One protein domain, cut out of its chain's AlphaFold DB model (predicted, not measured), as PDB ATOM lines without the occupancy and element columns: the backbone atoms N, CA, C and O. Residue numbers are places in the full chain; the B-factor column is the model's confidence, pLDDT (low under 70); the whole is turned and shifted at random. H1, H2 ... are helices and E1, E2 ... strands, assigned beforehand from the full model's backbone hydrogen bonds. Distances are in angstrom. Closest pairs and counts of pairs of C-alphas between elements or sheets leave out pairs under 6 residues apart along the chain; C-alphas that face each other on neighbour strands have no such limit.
ATOM      1  N   VAL A 101      -5.154 -43.487  58.487       93.12
ATOM      2  CA  VAL A 101      -6.302 -42.667  58.101       93.12
ATOM      3  C   VAL A 101      -6.862 -43.198  56.786       93.12
ATOM      4  O   VAL A 101      -6.097 -43.478  55.864       93.12
ATOM      5  N   VAL A 102      -8.189 -43.318  56.690       93.88
ATOM      6  CA  VAL A 102      -8.893 -43.754  55.474       93.88
ATOM      7  C   VAL A 102      -9.507 -42.544  54.781       93.88
ATOM      8  O   VAL A 102     -10.483 -41.970  55.252       93.88
ATOM      9  N   GLY A 103      -8.931 -42.152  53.648       91.25
ATOM     10  CA  GLY A 103      -9.460 -41.119  52.765       91.25
ATOM     11  C   GLY A 103     -10.439 -41.676  51.733       91.25
ATOM     12  O   GLY A 103     -10.162 -42.689  51.087       91.25
ATOM     13  N   THR A 104     -11.562 -40.987  51.540       90.69
ATOM     14  CA  THR A 104     -12.576 -41.328  50.527       90.69
ATOM     15  C   THR A 104     -12.171 -40.790  49.156       90.69
ATOM     16  O   THR A 104     -11.850 -39.612  49.031       90.69
ATOM     17  N   VAL A 105     -12.238 -41.621  48.111       88.81
ATOM     18  CA  VAL A 105     -12.099 -41.204  46.703       88.81
ATOM     19  C   VAL A 105     -13.413 -41.457  45.965       88.81
ATOM     20  O   VAL A 105     -14.170 -40.510  45.754       88.81
ATOM     21  N   PHE A 106     -13.766 -42.714  45.667       83.19
ATOM     22  CA  PHE A 106     -15.119 -43.077  45.206       83.19
ATOM     23  C   PHE A 106     -16.101 -43.403  46.348       83.19
ATOM     24  O   PHE A 106     -17.282 -43.094  46.198       83.19
ATOM     25  N   GLY A 107     -15.631 -43.888  47.503       83.44
ATOM     26  CA  GLY A 107     -16.502 -44.320  48.610       83.44
ATOM     27  C   GLY A 107     -17.144 -45.690  48.366       83.44
ATOM     28  O   GLY A 107     -16.644 -46.433  47.534       83.44
ATOM     29  N   ASN A 108     -18.260 -46.031  49.011       76.44
ATOM     30  CA  ASN A 108     -18.971 -47.299  48.780       76.44
ATOM     31  C   ASN A 108     -19.784 -47.316  47.468       76.44
ATOM     32  O   ASN A 108     -20.404 -48.315  47.112       76.44
ATOM     33  N   GLY A 109     -19.767 -46.221  46.703       68.81
ATOM     34  CA  GLY A 109     -20.307 -46.171  45.346       68.81
ATOM     35  C   GLY A 109     -19.298 -46.660  44.306       68.81
ATOM     36  O   GLY A 109     -18.143 -46.241  44.311       68.81
ATOM     37  N   SER A 110     -19.737 -47.482  43.347       63.81
ATOM     38  CA  SER A 110     -18.802 -48.058  42.372       63.81
ATOM     39  C   SER A 110     -18.234 -47.068  41.357       63.81
ATOM     40  O   SER A 110     -18.952 -46.170  40.904       63.81
ATOM     41  N   ARG A 111     -16.972 -47.258  40.936       64.44
ATOM     42  CA  ARG A 111     -16.343 -46.533  39.812       64.44
ATOM     43  C   ARG A 111     -16.927 -46.897  38.443       64.44
ATOM     44  O   ARG A 111     -16.658 -46.194  37.469       64.44
ATOM     45  N   TYR A 112     -17.717 -47.969  38.359       55.84
ATOM     46  CA  TYR A 112     -18.501 -48.325  37.177       55.84
ATOM     47  C   TYR A 112     -19.985 -48.104  37.459       55.84
ATOM     48  O   TYR A 112     -20.523 -48.650  38.417       55.84
ATOM     49  N   ASN A 113     -20.676 -47.337  36.615       51.50
ATOM     50  CA  ASN A 113     -22.135 -47.324  36.630       51.50
ATOM     51  C   ASN A 113     -22.644 -48.390  35.655       51.50
ATOM     52  O   ASN A 113     -22.640 -48.156  34.448       51.50
ATOM     53  N   GLY A 114     -23.011 -49.573  36.160       45.75
ATOM     54  CA  GLY A 114     -23.620 -50.637  35.349       45.75
ATOM     55  C   GLY A 114     -22.838 -50.985  34.075       45.75
ATOM     56  O   GLY A 114     -23.435 -51.049  33.008       45.75
ATOM     57  N   THR A 115     -21.516 -51.185  34.198       45.62
ATOM     58  CA  THR A 115     -20.472 -51.357  33.146       45.62
ATOM     59  C   THR A 115     -19.799 -50.096  32.582       45.62
ATOM     60  O   THR A 115     -18.676 -50.206  32.097       45.62
ATOM     61  N   VAL A 116     -20.366 -48.888  32.697       52.25
ATOM     62  CA  VAL A 116     -19.717 -47.674  32.151       52.25
ATOM     63  C   VAL A 116     -18.700 -47.085  33.146       52.25
ATOM     64  O   VAL A 116     -19.083 -46.801  34.285       52.25
ATOM     65  N   PRO A 117     -17.427 -46.841  32.759       57.25
ATOM     66  CA  PRO A 117     -16.458 -46.133  33.599       57.25
ATOM     67  C   PRO A 117     -16.935 -44.722  33.945       57.25
ATOM     68  O   PRO A 117     -17.191 -43.929  33.039       57.25
ATOM     69  N   LYS A 118     -17.014 -44.387  35.240       67.06
ATOM     70  CA  LYS A 118     -17.458 -43.057  35.683       67.06
ATOM     71  C   LYS A 118     -16.442 -41.950  35.379       67.06
ATOM     72  O   LYS A 118     -16.862 -40.861  35.014       67.06
ATOM     73  N   CYS A 119     -15.136 -42.237  35.452       80.38
ATOM     74  CA  CYS A 119     -14.066 -41.308  35.061       80.38
ATOM     75  C   CYS A 119     -13.274 -41.796  33.845       80.38
ATOM     76  O   CYS A 119     -12.840 -42.951  33.774       80.38
ATOM     77  N   LYS A 120     -13.042 -40.860  32.921       84.12
ATOM     78  CA  LYS A 120     -12.283 -41.017  31.679       84.12
ATOM     79  C   LYS A 120     -11.396 -39.795  31.444       84.12
ATOM     80  O   LYS A 120     -11.631 -38.734  32.022       84.12
ATOM     81  N   LEU A 121     -10.397 -39.946  30.581       87.56
ATOM     82  CA  LEU A 121      -9.577 -38.837  30.100       87.56
ATOM     83  C   LEU A 121     -10.383 -37.914  29.168       87.56
ATOM     84  O   LEU A 121     -10.879 -38.375  28.141       87.56
ATOM     85  N   SER A 122     -10.486 -36.618  29.486       88.50
ATOM     86  CA  SER A 122     -11.171 -35.626  28.632       88.50
ATOM     87  C   SER A 122     -10.297 -35.092  27.485       88.50
ATOM     88  O   SER A 122     -10.802 -34.490  26.540       88.50
ATOM     89  N   SER A 123      -8.990 -35.361  27.522       90.88
ATOM     90  CA  SER A 123      -8.037 -35.143  26.428       90.88
ATOM     91  C   SER A 123      -6.975 -36.242  26.424       90.88
ATOM     92  O   SER A 123      -6.836 -36.968  27.406       90.88
ATOM     93  N   ASP A 124      -6.158 -36.317  25.370       92.06
ATOM     94  CA  ASP A 124      -4.877 -37.030  25.444       92.06
ATOM     95  C   ASP A 124      -4.062 -36.542  26.656       92.06
ATOM     96  O   ASP A 124      -4.089 -35.352  27.006       92.06
ATOM     97  N   ALA A 125      -3.338 -37.458  27.299       90.94
ATOM     98  CA  ALA A 125      -2.452 -37.134  28.409       90.94
ATOM     99  C   ALA A 125      -1.215 -36.347  27.930       90.94
ATOM    100  O   ALA A 125      -0.721 -36.526  26.819       90.94
ATOM    101  N   ILE A 126      -0.688 -35.456  28.769       91.12
ATOM    102  CA  ILE A 126       0.346 -34.487  28.391       91.12
ATOM    103  C   ILE A 126       1.656 -34.821  29.110       91.12
ATOM    104  O   ILE A 126       2.028 -34.191  30.103       91.12
ATOM    105  N   ILE A 127       2.371 -35.809  28.559       88.12
ATOM    106  CA  ILE A 127       3.650 -36.350  29.064       88.12
ATOM    107  C   ILE A 127       4.630 -35.225  29.447       88.12
ATOM    108  O   ILE A 127       5.155 -35.217  30.555       88.12
ATOM    109  N   ARG A 128       4.816 -34.217  28.576       88.56
ATOM    110  CA  ARG A 128       5.753 -33.088  28.784       88.56
ATOM    111  C   ARG A 128       5.501 -32.282  30.071       88.56
ATOM    112  O   ARG A 128       6.415 -31.619  30.551       88.56
ATOM    113  N   PHE A 129       4.279 -32.297  30.596       87.12
ATOM    114  CA  PHE A 129       3.893 -31.554  31.798       87.12
ATOM    115  C   PHE A 129       3.443 -32.479  32.939       87.12
ATOM    116  O   PHE A 129       2.794 -31.993  33.861       87.12
ATOM    117  N   SER A 130       3.701 -33.791  32.846       91.12
ATOM    118  CA  SER A 130       3.230 -34.816  33.792       91.12
ATOM    119  C   SER A 130       1.748 -34.664  34.169       91.12
ATOM    120  O   SER A 130       1.374 -34.849  35.325       91.12
ATOM    121  N   THR A 131       0.885 -34.271  33.223       91.75
ATOM    122  CA  THR A 131      -0.527 -33.968  33.515       91.75
ATOM    123  C   THR A 131      -1.511 -34.676  32.602       91.75
ATOM    124  O   THR A 131      -1.269 -34.871  31.416       91.75
ATOM    125  N   PHE A 132      -2.672 -35.000  33.159       91.69
ATOM    126  CA  PHE A 132      -3.846 -35.478  32.434       91.69
ATOM    127  C   PHE A 132      -5.077 -34.651  32.828       91.69
ATOM    128  O   PHE A 132      -5.046 -33.929  33.830       91.69
ATOM    129  N   SER A 133      -6.150 -34.726  32.038       91.06
ATOM    130  CA  SER A 133      -7.389 -33.986  32.298       91.06
ATOM    131  C   SER A 133      -8.613 -34.893  32.365       91.06
ATOM    132  O   SER A 133      -8.689 -35.902  31.663       91.06
ATOM    133  N   ILE A 134      -9.534 -34.541  33.267       89.19
ATOM    134  CA  ILE A 134     -10.721 -35.328  33.634       89.19
ATOM    135  C   ILE A 134     -11.926 -34.406  33.809       89.19
ATOM    136  O   ILE A 134     -11.768 -33.257  34.225       89.19
ATOM    137  N   GLU A 135     -13.130 -34.908  33.556       84.38
ATOM    138  CA  GLU A 135     -14.366 -34.164  33.823       84.38
ATOM    139  C   GLU A 135     -14.608 -34.023  35.335       84.38
ATOM    140  O   GLU A 135     -14.443 -34.978  36.098       84.38
ATOM    141  N   LYS A 136     -14.995 -32.827  35.795       77.94
ATOM    142  CA  LYS A 136     -15.141 -32.528  37.232       77.94
ATOM    143  C   LYS A 136     -16.223 -33.378  37.913       77.94
ATOM    144  O   LYS A 136     -16.046 -33.811  39.050       77.94
ATOM    145  N   ASN A 137     -17.311 -33.624  37.192       76.00
ATOM    146  CA  ASN A 137     -18.492 -34.386  37.592       76.00
ATOM    147  C   ASN A 137     -18.345 -35.910  37.399       76.00
ATOM    148  O   ASN A 137     -19.317 -36.651  37.531       76.00
ATOM    149  N   CYS A 138     -17.135 -36.416  37.122       79.81
ATOM    150  CA  CYS A 138     -16.903 -37.852  36.911       79.81
ATOM    151  C   CYS A 138     -17.080 -38.716  38.189       79.81
ATOM    152  O   CYS A 138     -17.020 -39.944  38.146       79.81
ATOM    153  N   LYS A 139     -17.391 -38.080  39.328       76.06
ATOM    154  CA  LYS A 139     -18.090 -38.675  40.474       76.06
ATOM    155  C   LYS A 139     -18.992 -37.617  41.120       76.06
ATOM    156  O   LYS A 139     -18.518 -36.882  41.981       76.06
ATOM    157  N   ASP A 140     -20.276 -37.619  40.778       60.31
ATOM    158  CA  ASP A 140     -21.308 -36.844  41.481       60.31
ATOM    159  C   ASP A 140     -22.206 -37.783  42.304       60.31
ATOM    160  O   ASP A 140     -23.085 -38.465  41.777       60.31
ATOM    161  N   ALA A 141     -21.957 -37.847  43.613       52.88
ATOM    162  CA  ALA A 141     -22.797 -38.537  44.594       52.88
ATOM    163  C   ALA A 141     -22.596 -37.911  45.985       52.88
ATOM    164  O   ALA A 141     -21.510 -37.421  46.290       52.88
ATOM    165  N   ALA A 142     -23.637 -37.923  46.825       49.25
ATOM    166  CA  ALA A 142     -23.603 -37.418  48.207       49.25
ATOM    167  C   ALA A 142     -23.052 -35.977  48.383       49.25
ATOM    168  O   ALA A 142     -22.506 -35.641  49.428       49.25
ATOM    169  N   GLY A 143     -23.209 -35.113  47.371       59.31
ATOM    170  CA  GLY A 143     -22.882 -33.682  47.459       59.31
ATOM    171  C   GLY A 143     -21.402 -33.305  47.308       59.31
ATOM    172  O   GLY A 143     -21.084 -32.127  47.464       59.31
ATOM    173  N   HIS A 144     -20.510 -34.252  46.987       72.50
ATOM    174  CA  HIS A 144     -19.071 -33.991  46.837       72.50
ATOM    175  C   HIS A 144     -18.507 -34.559  45.533       72.50
ATOM    176  O   HIS A 144     -18.640 -35.755  45.266       72.50
ATOM    177  N   ASN A 145     -17.821 -33.718  44.754       78.38
ATOM    178  CA  ASN A 145     -17.215 -34.119  43.478       78.38
ATOM    179  C   ASN A 145     -15.843 -34.792  43.666       78.38
ATOM    180  O   ASN A 145     -15.256 -34.784  44.755       78.38
ATOM    181  N   ILE A 146     -15.290 -35.385  42.602       84.94
ATOM    182  CA  ILE A 146     -14.018 -36.118  42.706       84.94
ATOM    183  C   ILE A 146     -12.829 -35.226  43.110       84.94
ATOM    184  O   ILE A 146     -11.929 -35.705  43.799       84.94
ATOM    185  N   ALA A 147     -12.831 -33.934  42.751       86.44
ATOM    186  CA  ALA A 147     -11.746 -33.015  43.104       86.44
ATOM    187  C   ALA A 147     -11.680 -32.763  44.613       86.44
ATOM    188  O   ALA A 147     -10.593 -32.748  45.179       86.44
ATOM    189  N   GLU A 148     -12.833 -32.593  45.262       86.19
ATOM    190  CA  GLU A 148     -12.936 -32.411  46.716       86.19
ATOM    191  C   GLU A 148     -12.452 -33.651  47.470       86.19
ATOM    192  O   GLU A 148     -11.648 -33.534  48.393       86.19
ATOM    193  N   ASN A 149     -12.875 -34.839  47.024       88.62
ATOM    194  CA  ASN A 149     -12.444 -36.118  47.592       88.62
ATOM    195  C   ASN A 149     -10.915 -36.311  47.452       88.62
ATOM    196  O   ASN A 149     -10.231 -36.591  48.434       88.62
ATOM    197  N   ILE A 150     -10.354 -36.070  46.258       90.50
ATOM    198  CA  ILE A 150      -8.902 -36.136  46.017       90.50
ATOM    199  C   ILE A 150      -8.151 -35.092  46.861       90.50
ATOM    200  O   ILE A 150      -7.203 -35.428  47.573       90.50
ATOM    201  N   ASN A 151      -8.578 -33.828  46.837       90.44
ATOM    202  CA  ASN A 151      -7.882 -32.751  47.540       90.44
ATOM    203  C   ASN A 151      -7.960 -32.899  49.068       90.44
ATOM    204  O   ASN A 151      -7.018 -32.492  49.745       90.44
ATOM    205  N   ALA A 152      -8.995 -33.536  49.624       89.12
ATOM    206  CA  ALA A 152      -9.082 -33.846  51.056       89.12
ATOM    207  C   ALA A 152      -8.006 -34.844  51.538       89.12
ATOM    208  O   ALA A 152      -7.687 -34.873  52.729       89.12
ATOM    209  N   ILE A 153      -7.419 -35.623  50.623       91.75
ATOM    210  CA  ILE A 153      -6.293 -36.533  50.880       91.75
ATOM    211  C   ILE A 153      -4.970 -35.812  50.597       91.75
ATOM    212  O   ILE A 153      -4.098 -35.746  51.464       91.75
ATOM    213  N   LEU A 154      -4.833 -35.212  49.408       92.25
ATOM    214  CA  LEU A 154      -3.569 -34.603  48.968       92.25
ATOM    215  C   LEU A 154      -3.181 -33.359  49.788       92.25
ATOM    216  O   LEU A 154      -2.000 -33.126  50.025       92.25
ATOM    217  N   SER A 155      -4.151 -32.583  50.291       90.00
ATOM    218  CA  SER A 155      -3.878 -31.437  51.186       90.00
ATOM    219  C   SER A 155      -3.309 -31.840  52.551       90.00
ATOM    220  O   SER A 155      -2.734 -31.005  53.244       90.00
ATOM    221  N   ARG A 156      -3.427 -33.121  52.921       87.44
ATOM    222  CA  ARG A 156      -2.833 -33.714  54.126       87.44
ATOM    223  C   ARG A 156      -1.484 -34.392  53.849       87.44
ATOM    224  O   ARG A 156      -0.941 -35.028  54.741       87.44
ATOM    225  N   GLY A 157      -0.956 -34.297  52.625       86.75
ATOM    226  CA  GLY A 157       0.283 -34.964  52.205       86.75
ATOM    227  C   GLY A 157       0.146 -36.466  51.925       86.75
ATOM    228  O   GLY A 157       1.151 -37.117  51.641       86.75
ATOM    229  N   GLY A 158      -1.066 -37.029  51.998       85.44
ATOM    230  CA  GLY A 158      -1.325 -38.398  51.549       85.44
ATOM    231  C   GLY A 158      -1.189 -38.498  50.030       85.44
ATOM    232  O   GLY A 158      -1.435 -37.522  49.322       85.44
ATOM    233  N   LYS A 159      -0.820 -39.673  49.511       86.50
ATOM    234  CA  LYS A 159      -0.718 -39.922  48.063       86.50
ATOM    235  C   LYS A 159      -1.817 -40.861  47.578       86.50
ATOM    236  O   LYS A 159      -2.139 -41.835  48.254       86.50
ATOM    237  N   ILE A 160      -2.357 -40.613  46.386       85.75
ATOM    238  CA  ILE A 160      -3.362 -41.481  45.752       85.75
ATOM    239  C   ILE A 160      -2.710 -42.197  44.573       85.75
ATOM    240  O   ILE A 160      -2.148 -41.545  43.691       85.75
ATOM    241  N   ALA A 161      -2.814 -43.525  44.533       77.88
ATOM    242  CA  ALA A 161      -2.385 -44.329  43.397       77.88
ATOM    243  C   ALA A 161      -3.572 -44.866  42.589       77.88
ATOM    244  O   ALA A 161      -4.614 -45.216  43.140       77.88
ATOM    245  N   PHE A 162      -3.389 -44.930  41.273       74.62
ATOM    246  CA  PHE A 162      -4.389 -45.339  40.288       74.62
ATOM    247  C   PHE A 162      -3.687 -45.834  39.011       74.62
ATOM    248  O   PHE A 162      -2.458 -45.829  38.920       74.62
ATOM    249  N   ALA A 163      -4.457 -46.257  38.013       69.00
ATOM    250  CA  ALA A 163      -3.942 -46.585  36.682       69.00
ATOM    251  C   ALA A 163      -4.774 -45.915  35.579       69.00
ATOM    252  O   ALA A 163      -5.907 -45.487  35.814       69.00
ATOM    253  N   LEU A 164      -4.207 -45.840  34.376       66.00
ATOM    254  CA  LEU A 164      -4.896 -45.428  33.153       66.00
ATOM    255  C   LEU A 164      -5.069 -46.645  32.238       66.00
ATOM    256  O   LEU A 164      -4.156 -47.459  32.109       66.00
ATOM    257  N   GLU A 165      -6.227 -46.767  31.597       60.88
ATOM    258  CA  GLU A 165      -6.464 -47.775  30.560       60.88
ATOM    259  C   GLU A 165      -5.488 -47.556  29.389       60.88
ATOM    260  O   GLU A 165      -5.256 -46.426  28.959       60.88
ATOM    261  N   GLY A 166      -4.819 -48.626  28.949       53.56
ATOM    262  CA  GLY A 166      -3.728 -48.557  27.968       53.56
ATOM    263  C   GLY A 166      -2.433 -47.879  28.454       53.56
ATOM    264  O   GLY A 166      -1.495 -47.759  27.663       53.56
ATOM    265  N   GLY A 167      -2.354 -47.436  29.715       54.19
ATOM    266  CA  GLY A 167      -1.202 -46.734  30.288       54.19
ATOM    267  C   GLY A 167      -0.030 -47.641  30.673       54.19
ATOM    268  O   GLY A 167      -0.219 -48.773  31.110       54.19
ATOM    269  N   GLY A 168       1.192 -47.125  30.537       50.06
ATOM    270  CA  GLY A 168       2.446 -47.858  30.754       50.06
ATOM    271  C   GLY A 168       2.844 -48.116  32.214       50.06
ATOM    272  O   GLY A 168       3.922 -48.654  32.446       50.06
ATOM    273  N   GLY A 169       2.028 -47.742  33.206       54.81
ATOM    274  CA  GLY A 169       2.359 -47.974  34.613       54.81
ATOM    275  C   GLY A 169       1.333 -47.454  35.624       54.81
ATOM    276  O   GLY A 169       0.319 -46.848  35.276       54.81
ATOM    277  N   ARG A 170       1.625 -47.684  36.910       61.38
ATOM    278  CA  ARG A 170       0.881 -47.124  38.051       61.38
ATOM    279  C   ARG A 170       1.147 -45.622  38.139       61.38
ATOM    280  O   ARG A 170       2.288 -45.214  38.327       61.38
ATOM    281  N   CYS A 171       0.097 -44.814  38.073       71.31
ATOM    282  CA  CYS A 171       0.188 -43.391  38.369       71.31
ATOM    283  C   CYS A 171       0.048 -43.138  39.873       71.31
ATOM    284  O   CYS A 171      -0.770 -43.769  40.549       71.31
ATOM    285  N   THR A 172       0.788 -42.151  40.375       82.50
ATOM    286  CA  THR A 172       0.634 -41.601  41.727       82.50
ATOM    287  C   THR A 172       0.455 -40.091  41.631       82.50
ATOM    288  O   THR A 172       1.162 -39.434  40.867       82.50
ATOM    289  N   VAL A 173      -0.478 -39.538  42.406       87.56
ATOM    290  CA  VAL A 173      -0.654 -38.090  42.610       87.56
ATOM    291  C   VAL A 173      -0.382 -37.743  44.075       87.56
ATOM    292  O   VAL A 173      -0.802 -38.468  44.981       87.56
ATOM    293  N   SER A 174       0.325 -36.637  44.299       86.88
ATOM    294  CA  SER A 174       0.728 -36.138  45.626       86.88
ATOM    295  C   SER A 174       0.514 -34.630  45.815       86.88
ATOM    296  O   SER A 174       0.671 -34.124  46.922       86.88
ATOM    297  N   LEU A 175       0.124 -33.909  44.757       88.38
ATOM    298  CA  LEU A 175      -0.128 -32.466  44.776       88.38
ATOM    299  C   LEU A 175      -1.622 -32.174  44.544       88.38
ATOM    300  O   LEU A 175      -2.182 -32.701  43.579       88.38
ATOM    301  N   PRO A 176      -2.273 -31.329  45.371       88.88
ATOM    302  CA  PRO A 176      -3.670 -30.947  45.180       88.88
ATOM    303  C   PRO A 176      -3.977 -30.395  43.780       88.88
ATOM    304  O   PRO A 176      -3.219 -29.603  43.216       88.88
ATOM    305  N   ILE A 177      -5.140 -30.774  43.251       88.38
ATOM    306  CA  ILE A 177      -5.679 -30.321  41.967       88.38
ATOM    307  C   ILE A 177      -5.950 -28.815  42.051       88.38
ATOM    308  O   ILE A 177      -6.865 -28.375  42.755       88.38
ATOM    309  N   GLN A 178      -5.156 -28.028  41.323       75.62
ATOM    310  CA  GLN A 178      -5.293 -26.573  41.245       75.62
ATOM    311  C   GLN A 178      -6.443 -26.155  40.315       75.62
ATOM    312  O   GLN A 178      -6.843 -26.893  39.416       75.62
ATOM    313  N   ASN A 179      -6.959 -24.937  40.514       64.81
ATOM    314  CA  ASN A 179      -8.006 -24.316  39.687       64.81
ATOM    315  C   ASN A 179      -9.302 -25.146  39.535       64.81
ATOM    316  O   ASN A 179     -10.009 -25.037  38.532       64.81
ATOM    317  N   ALA A 180      -9.658 -25.924  40.564       61.25
ATOM    318  CA  ALA A 180     -10.919 -26.666  40.674       61.25
ATOM    319  C   ALA A 180     -12.137 -25.759  40.995       61.25
ATOM    320  O   ALA A 180     -12.973 -26.092  41.838       61.25
ATOM    321  N   SER A 181     -12.241 -24.596  40.339       56.59
ATOM    322  CA  SER A 181     -13.328 -23.624  40.534       56.59
ATOM    323  C   SER A 181     -14.708 -24.215  40.213       56.59
ATOM    324  O   SER A 181     -14.837 -25.289  39.620       56.59
ATOM    325  N   SER A 182     -15.778 -23.506  40.575       57.62
ATOM    326  CA  SER A 182     -17.149 -23.848  40.166       57.62
ATOM    327  C   SER A 182     -17.382 -23.755  38.650       57.62
ATOM    328  O   SER A 182     -18.297 -24.394  38.149       57.62
ATOM    329  N   SER A 183     -16.558 -22.989  37.926       62.91
ATOM    330  CA  SER A 183     -16.752 -22.644  36.511       62.91
ATOM    331  C   SER A 183     -15.989 -23.513  35.503       62.91
ATOM    332  O   SER A 183     -16.244 -23.397  34.307       62.91
ATOM    333  N   ASN A 184     -15.052 -24.358  35.944       66.62
ATOM    334  CA  ASN A 184     -14.229 -25.170  35.046       66.62
ATOM    335  C   ASN A 184     -14.752 -26.625  34.945       66.62
ATOM    336  O   ASN A 184     -14.724 -27.334  35.955       66.62
ATOM    337  N   PRO A 185     -15.186 -27.102  33.757       71.75
ATOM    338  CA  PRO A 185     -15.695 -28.466  33.585       71.75
ATOM    339  C   PRO A 185     -14.598 -29.542  33.549       71.75
ATOM    340  O   PRO A 185     -14.896 -30.706  33.809       71.75
ATOM    341  N   SER A 186     -13.341 -29.191  33.242       78.62
ATOM    342  CA  SER A 186     -12.221 -30.143  33.179       78.62
ATOM    343  C   SER A 186     -11.118 -29.801  34.177       78.62
ATOM    344  O   SER A 186     -10.444 -28.775  34.090       78.62
ATOM    345  N   LEU A 187     -10.887 -30.719  35.107       86.12
ATOM    346  CA  LEU A 187      -9.768 -30.675  36.039       86.12
ATOM    347  C   LEU A 187      -8.471 -31.036  35.299       86.12
ATOM    348  O   LEU A 187      -8.487 -31.796  34.325       86.12
ATOM    349  N   ARG A 188      -7.327 -30.535  35.773       88.50
ATOM    350  CA  ARG A 188      -5.999 -31.003  35.348       88.50
ATOM    351  C   ARG A 188      -5.243 -31.529  36.560       88.50
ATOM    352  O   ARG A 188      -5.128 -30.837  37.566       88.50
ATOM    353  N   VAL A 189      -4.744 -32.752  36.448       90.56
ATOM    354  CA  VAL A 189      -4.173 -33.530  37.550       90.56
ATOM    355  C   VAL A 189      -2.717 -33.857  37.224       90.56
ATOM    356  O   VAL A 189      -2.427 -34.258  36.097       90.56
ATOM    357  N   PHE A 190      -1.808 -33.655  38.183       92.06
ATOM    358  CA  PHE A 190      -0.356 -33.822  38.026       92.06
ATOM    359  C   PHE A 190       0.138 -35.114  38.691       92.06
ATOM    360  O   PHE A 190      -0.085 -35.304  39.887       92.06
ATOM    361  N   VAL A 191       0.828 -35.972  37.937       88.75
ATOM    362  CA  VAL A 191       1.414 -37.231  38.428       88.75
ATOM    363  C   VAL A 191       2.892 -37.079  38.782       88.75
ATOM    364  O   VAL A 191       3.602 -36.284  38.172       88.75
ATOM    365  N   GLU A 192       3.368 -37.878  39.738       83.12
ATOM    366  CA  GLU A 192       4.779 -37.869  40.160       83.12
ATOM    367  C   GLU A 192       5.741 -38.356  39.061       83.12
ATOM    368  O   GLU A 192       6.871 -37.879  38.991       83.12
ATOM    369  N   ASP A 193       5.289 -39.262  38.190       79.44
ATOM    370  CA  ASP A 193       6.054 -39.778  37.051       79.44
ATOM    371  C   ASP A 193       5.227 -39.700  35.757       79.44
ATOM    372  O   ASP A 193       4.111 -40.218  35.674       79.44
ATOM    373  N   ALA A 194       5.792 -39.062  34.729       83.50
ATOM    374  CA  ALA A 194       5.189 -38.930  33.409       83.50
ATOM    375  C   ALA A 194       5.101 -40.256  32.632       83.50
ATOM    376  O   ALA A 194       4.283 -40.346  31.715       83.50
ATOM    377  N   THR A 195       5.896 -41.285  32.969       75.00
ATOM    378  CA  THR A 195       5.875 -42.579  32.255       75.00
ATOM    379  C   THR A 195       4.500 -43.248  32.306       75.00
ATOM    380  O   THR A 195       4.056 -43.813  31.305       75.00
ATOM    381  N   CYS A 196       3.759 -43.101  33.411       70.12
ATOM    382  CA  CYS A 196       2.415 -43.667  33.562       70.12
ATOM    383  C   CYS A 196       1.374 -43.034  32.610       70.12
ATOM    384  O   CYS A 196       0.317 -43.617  32.375       70.12
ATOM    385  N   LEU A 197       1.677 -41.857  32.039       80.50
ATOM    386  CA  LEU A 197       0.859 -41.162  31.035       80.50
ATOM    387  C   LEU A 197       1.166 -41.589  29.592       80.50
ATOM    388  O   LEU A 197       0.534 -41.091  28.656       80.50
ATOM    389  N   THR A 198       2.143 -42.474  29.400       72.69
ATOM    390  CA  THR A 198       2.513 -43.034  28.095       72.69
ATOM    391  C   THR A 198       1.735 -44.321  27.813       72.69
ATOM    392  O   THR A 198       1.226 -44.954  28.737       72.69
ATOM    393  N   GLN A 199       1.610 -44.724  26.548       65.56
ATOM    394  CA  GLN A 199       0.948 -45.980  26.182       65.56
ATOM    395  C   GLN A 199       1.847 -47.180  26.492       65.56
ATOM    396  O   GLN A 199       3.016 -47.190  26.111       65.56
ATOM    397  N   ALA A 200       1.289 -48.243  27.075       51.66
ATOM    398  CA  ALA A 200       2.024 -49.479  27.360       51.66
ATOM    399  C   ALA A 200       2.676 -50.091  26.102       51.66
ATOM    400  O   ALA A 200       3.802 -50.573  26.155       51.66
ATOM    401  N   ALA A 201       1.994 -50.014  24.953       54.75
ATOM    402  CA  ALA A 201       2.503 -50.502  23.670       54.75
ATOM    403  C   ALA A 201       3.518 -49.557  22.990       54.75
ATOM    404  O   ALA A 201       4.206 -49.974  22.060       54.75
ATOM    405  N   ASN A 202       3.601 -48.286  23.405       66.69
ATOM    406  CA  ASN A 202       4.565 -47.321  22.876       66.69
ATOM    407  C   ASN A 202       4.756 -46.144  23.848       66.69
ATOM    408  O   ASN A 202       3.978 -45.186  23.849       66.69
ATOM    409  N   GLN A 203       5.854 -46.174  24.605       70.00
ATOM    410  CA  GLN A 203       6.184 -45.156  25.609       70.00
ATOM    411  C   GLN A 203       6.446 -43.748  25.022       70.00
ATOM    412  O   GLN A 203       6.533 -42.776  25.767       70.00
ATOM    413  N   SER A 204       6.537 -43.599  23.693       76.62
ATOM    414  CA  SER A 204       6.621 -42.288  23.022       76.62
ATOM    415  C   SER A 204       5.251 -41.653  22.732       76.62
ATOM    416  O   SER A 204       5.197 -40.502  22.298       76.62
ATOM    417  N   LEU A 205       4.144 -42.377  22.933       79.19
ATOM    418  CA  LEU A 205       2.781 -41.900  22.677       79.19
ATOM    419  C   LEU A 205       2.009 -41.688  23.989       79.19
ATOM    420  O   LEU A 205       2.156 -42.490  24.908       79.19
ATOM    421  N   PRO A 206       1.151 -40.657  24.091       88.31
ATOM    422  CA  PRO A 206       0.319 -40.440  25.270       88.31
ATOM    423  C   PRO A 206      -0.890 -41.378  25.306       88.31
ATOM    424  O   PRO A 206      -1.456 -41.720  24.259       88.31
ATOM    425  N   VAL A 207      -1.345 -41.731  26.512       77.94
ATOM    426  CA  VAL A 207      -2.670 -42.345  26.702       77.94
ATOM    427  C   VAL A 207      -3.743 -41.403  26.145       77.94
ATOM    428  O   VAL A 207      -3.679 -40.185  26.329       77.94
ATOM    429  N   LYS A 208      -4.695 -41.970  25.401       84.25
ATOM    430  CA  LYS A 208      -5.637 -41.221  24.564       84.25
ATOM    431  C   LYS A 208      -6.880 -40.741  25.307       84.25
ATOM    432  O   LYS A 208      -7.306 -41.348  26.287       84.25
ATOM    433  N   ALA A 209      -7.493 -39.677  24.791       87.75
ATOM    434  CA  ALA A 209      -8.820 -39.241  25.223       87.75
ATOM    435  C   ALA A 209      -9.836 -40.406  25.218       87.75
ATOM    436  O   ALA A 209      -9.780 -41.304  24.376       87.75
ATOM    437  N   GLY A 210     -10.775 -40.394  26.164       76.25
ATOM    438  CA  GLY A 210     -11.832 -41.400  26.308       76.25
ATOM    439  C   GLY A 210     -11.436 -42.701  27.022       76.25
ATOM    440  O   GLY A 210     -12.338 -43.444  27.418       76.25
ATOM    441  N   GLN A 211     -10.139 -42.961  27.234       75.94
ATOM    442  CA  GLN A 211      -9.639 -44.089  28.033       75.94
ATOM    443  C   GLN A 211     -10.070 -43.966  29.508       75.94
ATOM    444  O   GLN A 211     -10.134 -42.857  30.054       75.94
ATOM    445  N   GLN A 212     -10.375 -45.093  30.159       73.62
ATOM    446  CA  GLN A 212     -10.753 -45.155  31.571       73.62
ATOM    447  C   GLN A 212      -9.604 -44.731  32.498       73.62
ATOM    448  O   GLN A 212      -8.429 -45.023  32.282       73.62
ATOM    449  N   ILE A 213      -9.994 -44.130  33.625       78.06
ATOM    450  CA  ILE A 213      -9.146 -43.938  34.798       78.06
ATOM    451  C   ILE A 213      -9.587 -44.904  35.901       78.06
ATOM    452  O   ILE A 213     -10.745 -44.912  36.330       78.06
ATOM    453  N   ILE A 214      -8.658 -45.739  36.359       72.50
ATOM    454  CA  ILE A 214      -8.869 -46.761  37.388       72.50
ATOM    455  C   ILE A 214      -8.510 -46.149  38.747       72.50
ATOM    456  O   ILE A 214      -7.519 -46.513  39.381       72.50
ATOM    457  N   PHE A 215      -9.298 -45.154  39.163       82.62
ATOM    458  CA  PHE A 215      -9.194 -44.560  40.495       82.62
ATOM    459  C   PHE A 215      -9.621 -45.556  41.593       82.62
ATOM    460  O   PHE A 215     -10.494 -46.399  41.355       82.62
ATOM    461  N   PRO A 216      -9.054 -45.443  42.806       82.06
ATOM    462  CA  PRO A 216      -9.498 -46.208  43.962       82.06
ATOM    463  C   PRO A 216     -10.837 -45.708  44.518       82.06
ATOM    464  O   PRO A 216     -11.257 -44.575  44.283       82.06
ATOM    465  N   ARG A 217     -11.481 -46.550  45.330       82.75
ATOM    466  CA  ARG A 217     -12.560 -46.159  46.245       82.75
ATOM    467  C   ARG A 217     -12.040 -45.431  47.475       82.75
ATOM    468  O   ARG A 217     -12.608 -44.401  47.830       82.75
ATOM    469  N   TYR A 218     -10.964 -45.938  48.073       88.31
ATOM    470  CA  TYR A 218     -10.364 -45.403  49.295       88.31
ATOM    471  C   TYR A 218      -8.842 -45.396  49.217       88.31
ATOM    472  O   TYR A 218      -8.242 -46.178  48.481       88.31
ATOM    473  N   VAL A 219      -8.213 -44.561  50.037       88.31
ATOM    474  CA  VAL A 219      -6.767 -44.578  50.265       88.31
ATOM    475  C   VAL A 219      -6.509 -44.638  51.759       88.31
ATOM    476  O   VAL A 219      -6.946 -43.753  52.488       88.31
ATOM    477  N   ALA A 220      -5.785 -45.658  52.209       86.56
ATOM    478  CA  ALA A 220      -5.284 -45.716  53.575       86.56
ATOM    479  C   ALA A 220      -3.862 -45.149  53.607       86.56
ATOM    480  O   ALA A 220      -3.027 -45.571  52.809       86.56
ATOM    481  N   TYR A 221      -3.576 -44.210  54.504       85.62
ATOM    482  CA  TYR A 221      -2.247 -43.608  54.664       85.62
ATOM    483  C   TYR A 221      -1.910 -43.401  56.143       85.62
ATOM    484  O   TYR A 221      -2.809 -43.304  56.975       85.62
ATOM    485  N   SER A 222      -0.625 -43.371  56.506       85.56
ATOM    486  CA  SER A 222      -0.236 -43.155  57.910       85.56
ATOM    487  C   SER A 222      -0.624 -41.747  58.359       85.56
ATOM    488  O   SER A 222      -0.334 -40.785  57.653       85.56
ATOM    489  N   ARG A 223      -1.250 -41.604  59.536       87.69
ATOM    490  CA  ARG A 223      -1.602 -40.287  60.096       87.69
ATOM    491  C   ARG A 223      -0.366 -39.407  60.316       87.69
ATOM    492  O   ARG A 223      -0.421 -38.206  60.076       87.69
ATOM    493  N   ASP A 224       0.725 -40.024  60.767       84.94
ATOM    494  CA  ASP A 224       1.893 -39.322  61.310       84.94
ATOM    495  C   ASP A 224       2.982 -39.084  60.243       84.94
ATOM    496  O   ASP A 224       3.756 -38.135  60.349       84.94
ATOM    497  N   ASN A 225       3.002 -39.886  59.168       82.38
ATOM    498  CA  ASN A 225       3.728 -39.573  57.930       82.38
ATOM    499  C   ASN A 225       2.950 -40.055  56.680       82.38
ATOM    500  O   ASN A 225       3.234 -41.131  56.138       82.38
ATOM    501  N   PRO A 226       1.982 -39.256  56.191       81.19
ATOM    502  CA  PRO A 226       1.125 -39.596  55.047       81.19
ATOM    503  C   PRO A 226       1.860 -39.906  53.734       81.19
ATOM    504  O   PRO A 226       1.315 -40.594  52.870       81.19
ATOM    505  N   GLY A 227       3.093 -39.411  53.575       69.31
ATOM    506  CA  GLY A 227       3.903 -39.615  52.375       69.31
ATOM    507  C   GLY A 227       4.738 -40.900  52.381       69.31
ATOM    508  O   GLY A 227       5.065 -41.396  51.302       69.31
ATOM    509  N   SER A 228       5.082 -41.449  53.557       70.19
ATOM    510  CA  SER A 228       5.938 -42.645  53.667       70.19
ATOM    511  C   SER A 228       5.171 -43.965  53.640       70.19
ATOM    512  O   SER A 228       5.751 -44.989  53.293       70.19
ATOM    513  N   PHE A 229       3.886 -43.964  54.001       73.88
ATOM    514  CA  PHE A 229       3.020 -45.133  53.860       73.88
ATOM    515  C   PHE A 229       1.645 -44.733  53.332       73.88
ATOM    516  O   PHE A 229       0.919 -43.979  53.985       73.88
ATOM    517  N   TYR A 230       1.285 -45.292  52.176       77.19
ATOM    518  CA  TYR A 230      -0.029 -45.160  51.559       77.19
ATOM    519  C   TYR A 230      -0.359 -46.400  50.711       77.19
ATOM    520  O   TYR A 230       0.508 -46.972  50.046       77.19
ATOM    521  N   THR A 231      -1.628 -46.798  50.692       71.31
ATOM    522  CA  THR A 231      -2.174 -47.834  49.805       71.31
ATOM    523  C   THR A 231      -3.551 -47.419  49.287       71.31
ATOM    524  O   THR A 231      -4.217 -46.571  49.880       71.31
ATOM    525  N   SER A 232      -3.972 -47.952  48.142       79.81
ATOM    526  CA  SER A 232      -5.145 -47.482  47.395       79.81
ATOM    527  C   SER A 232      -6.047 -48.656  47.013       79.81
ATOM    528  O   SER A 232      -5.627 -49.559  46.293       79.81
ATOM    529  N   MET A 233      -7.284 -48.641  47.513       74.88
ATOM    530  CA  MET A 233      -8.230 -49.759  47.466       74.88
ATOM    531  C   MET A 233      -9.137 -49.653  46.231       74.88
ATOM    532  O   MET A 233      -9.812 -48.640  46.050       74.88
ATOM    533  N   ILE A 234      -9.162 -50.677  45.371       69.25
ATOM    534  CA  ILE A 234      -9.795 -50.660  44.037       69.25
ATOM    535  C   ILE A 234     -10.781 -51.845  43.917       69.25
ATOM    536  O   ILE A 234     -10.458 -52.958  44.315       69.25
TER     537      ILE A 234
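AT A GLANCE: This is residues 101 to 234 of the 641 residues of a protein of Puniceispirillum marinum (strain IMCC1322) (UniProt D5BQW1). With little regular structure, this compact body has the hairpin E3-E4 near its middle, the sheet E1-E7-E8 at one end with H1 over E1, the pair E2-E5 to a side and E6 at the other end. Named elements hold 50 of 134 printed residues: eight strands, H1 after E2, H2 after E5, class mixed, sheets antiparallel. The radius of gyration of the C-alphas is 13.9 A, spans 38 by 32 by 29 A.

IN THESE COORDINATES: E1, residues 101-104, begins at (-6.302, -42.667, 58.101). Then come E2, 131-135; H1, 146-154, 12.3 A long; E3, 160-164; E4, 170-173; E5, 186-190; H2, 194-197; E6, 202-206; E7, 218-222; E8, 230-233, ending at (-8.230, -49.759, 47.466).

HOW THE PARTS SIT: N 162 and O 171 of E3 and E4, 3.0 A apart, are within hydrogen-bond range. E3 and E8 come closest at C-alphas 161 and 232, 5.8 A. H1 is on the sheet E1-E7-E8, height 8.9 A; 4 of 5 O i to N i+4 pairs are within range.

THE WHOLE: The printed part has no cut; links E1-E2, E4-E5 and E6-E7 are long. In 34 residues pLDDT is under 70.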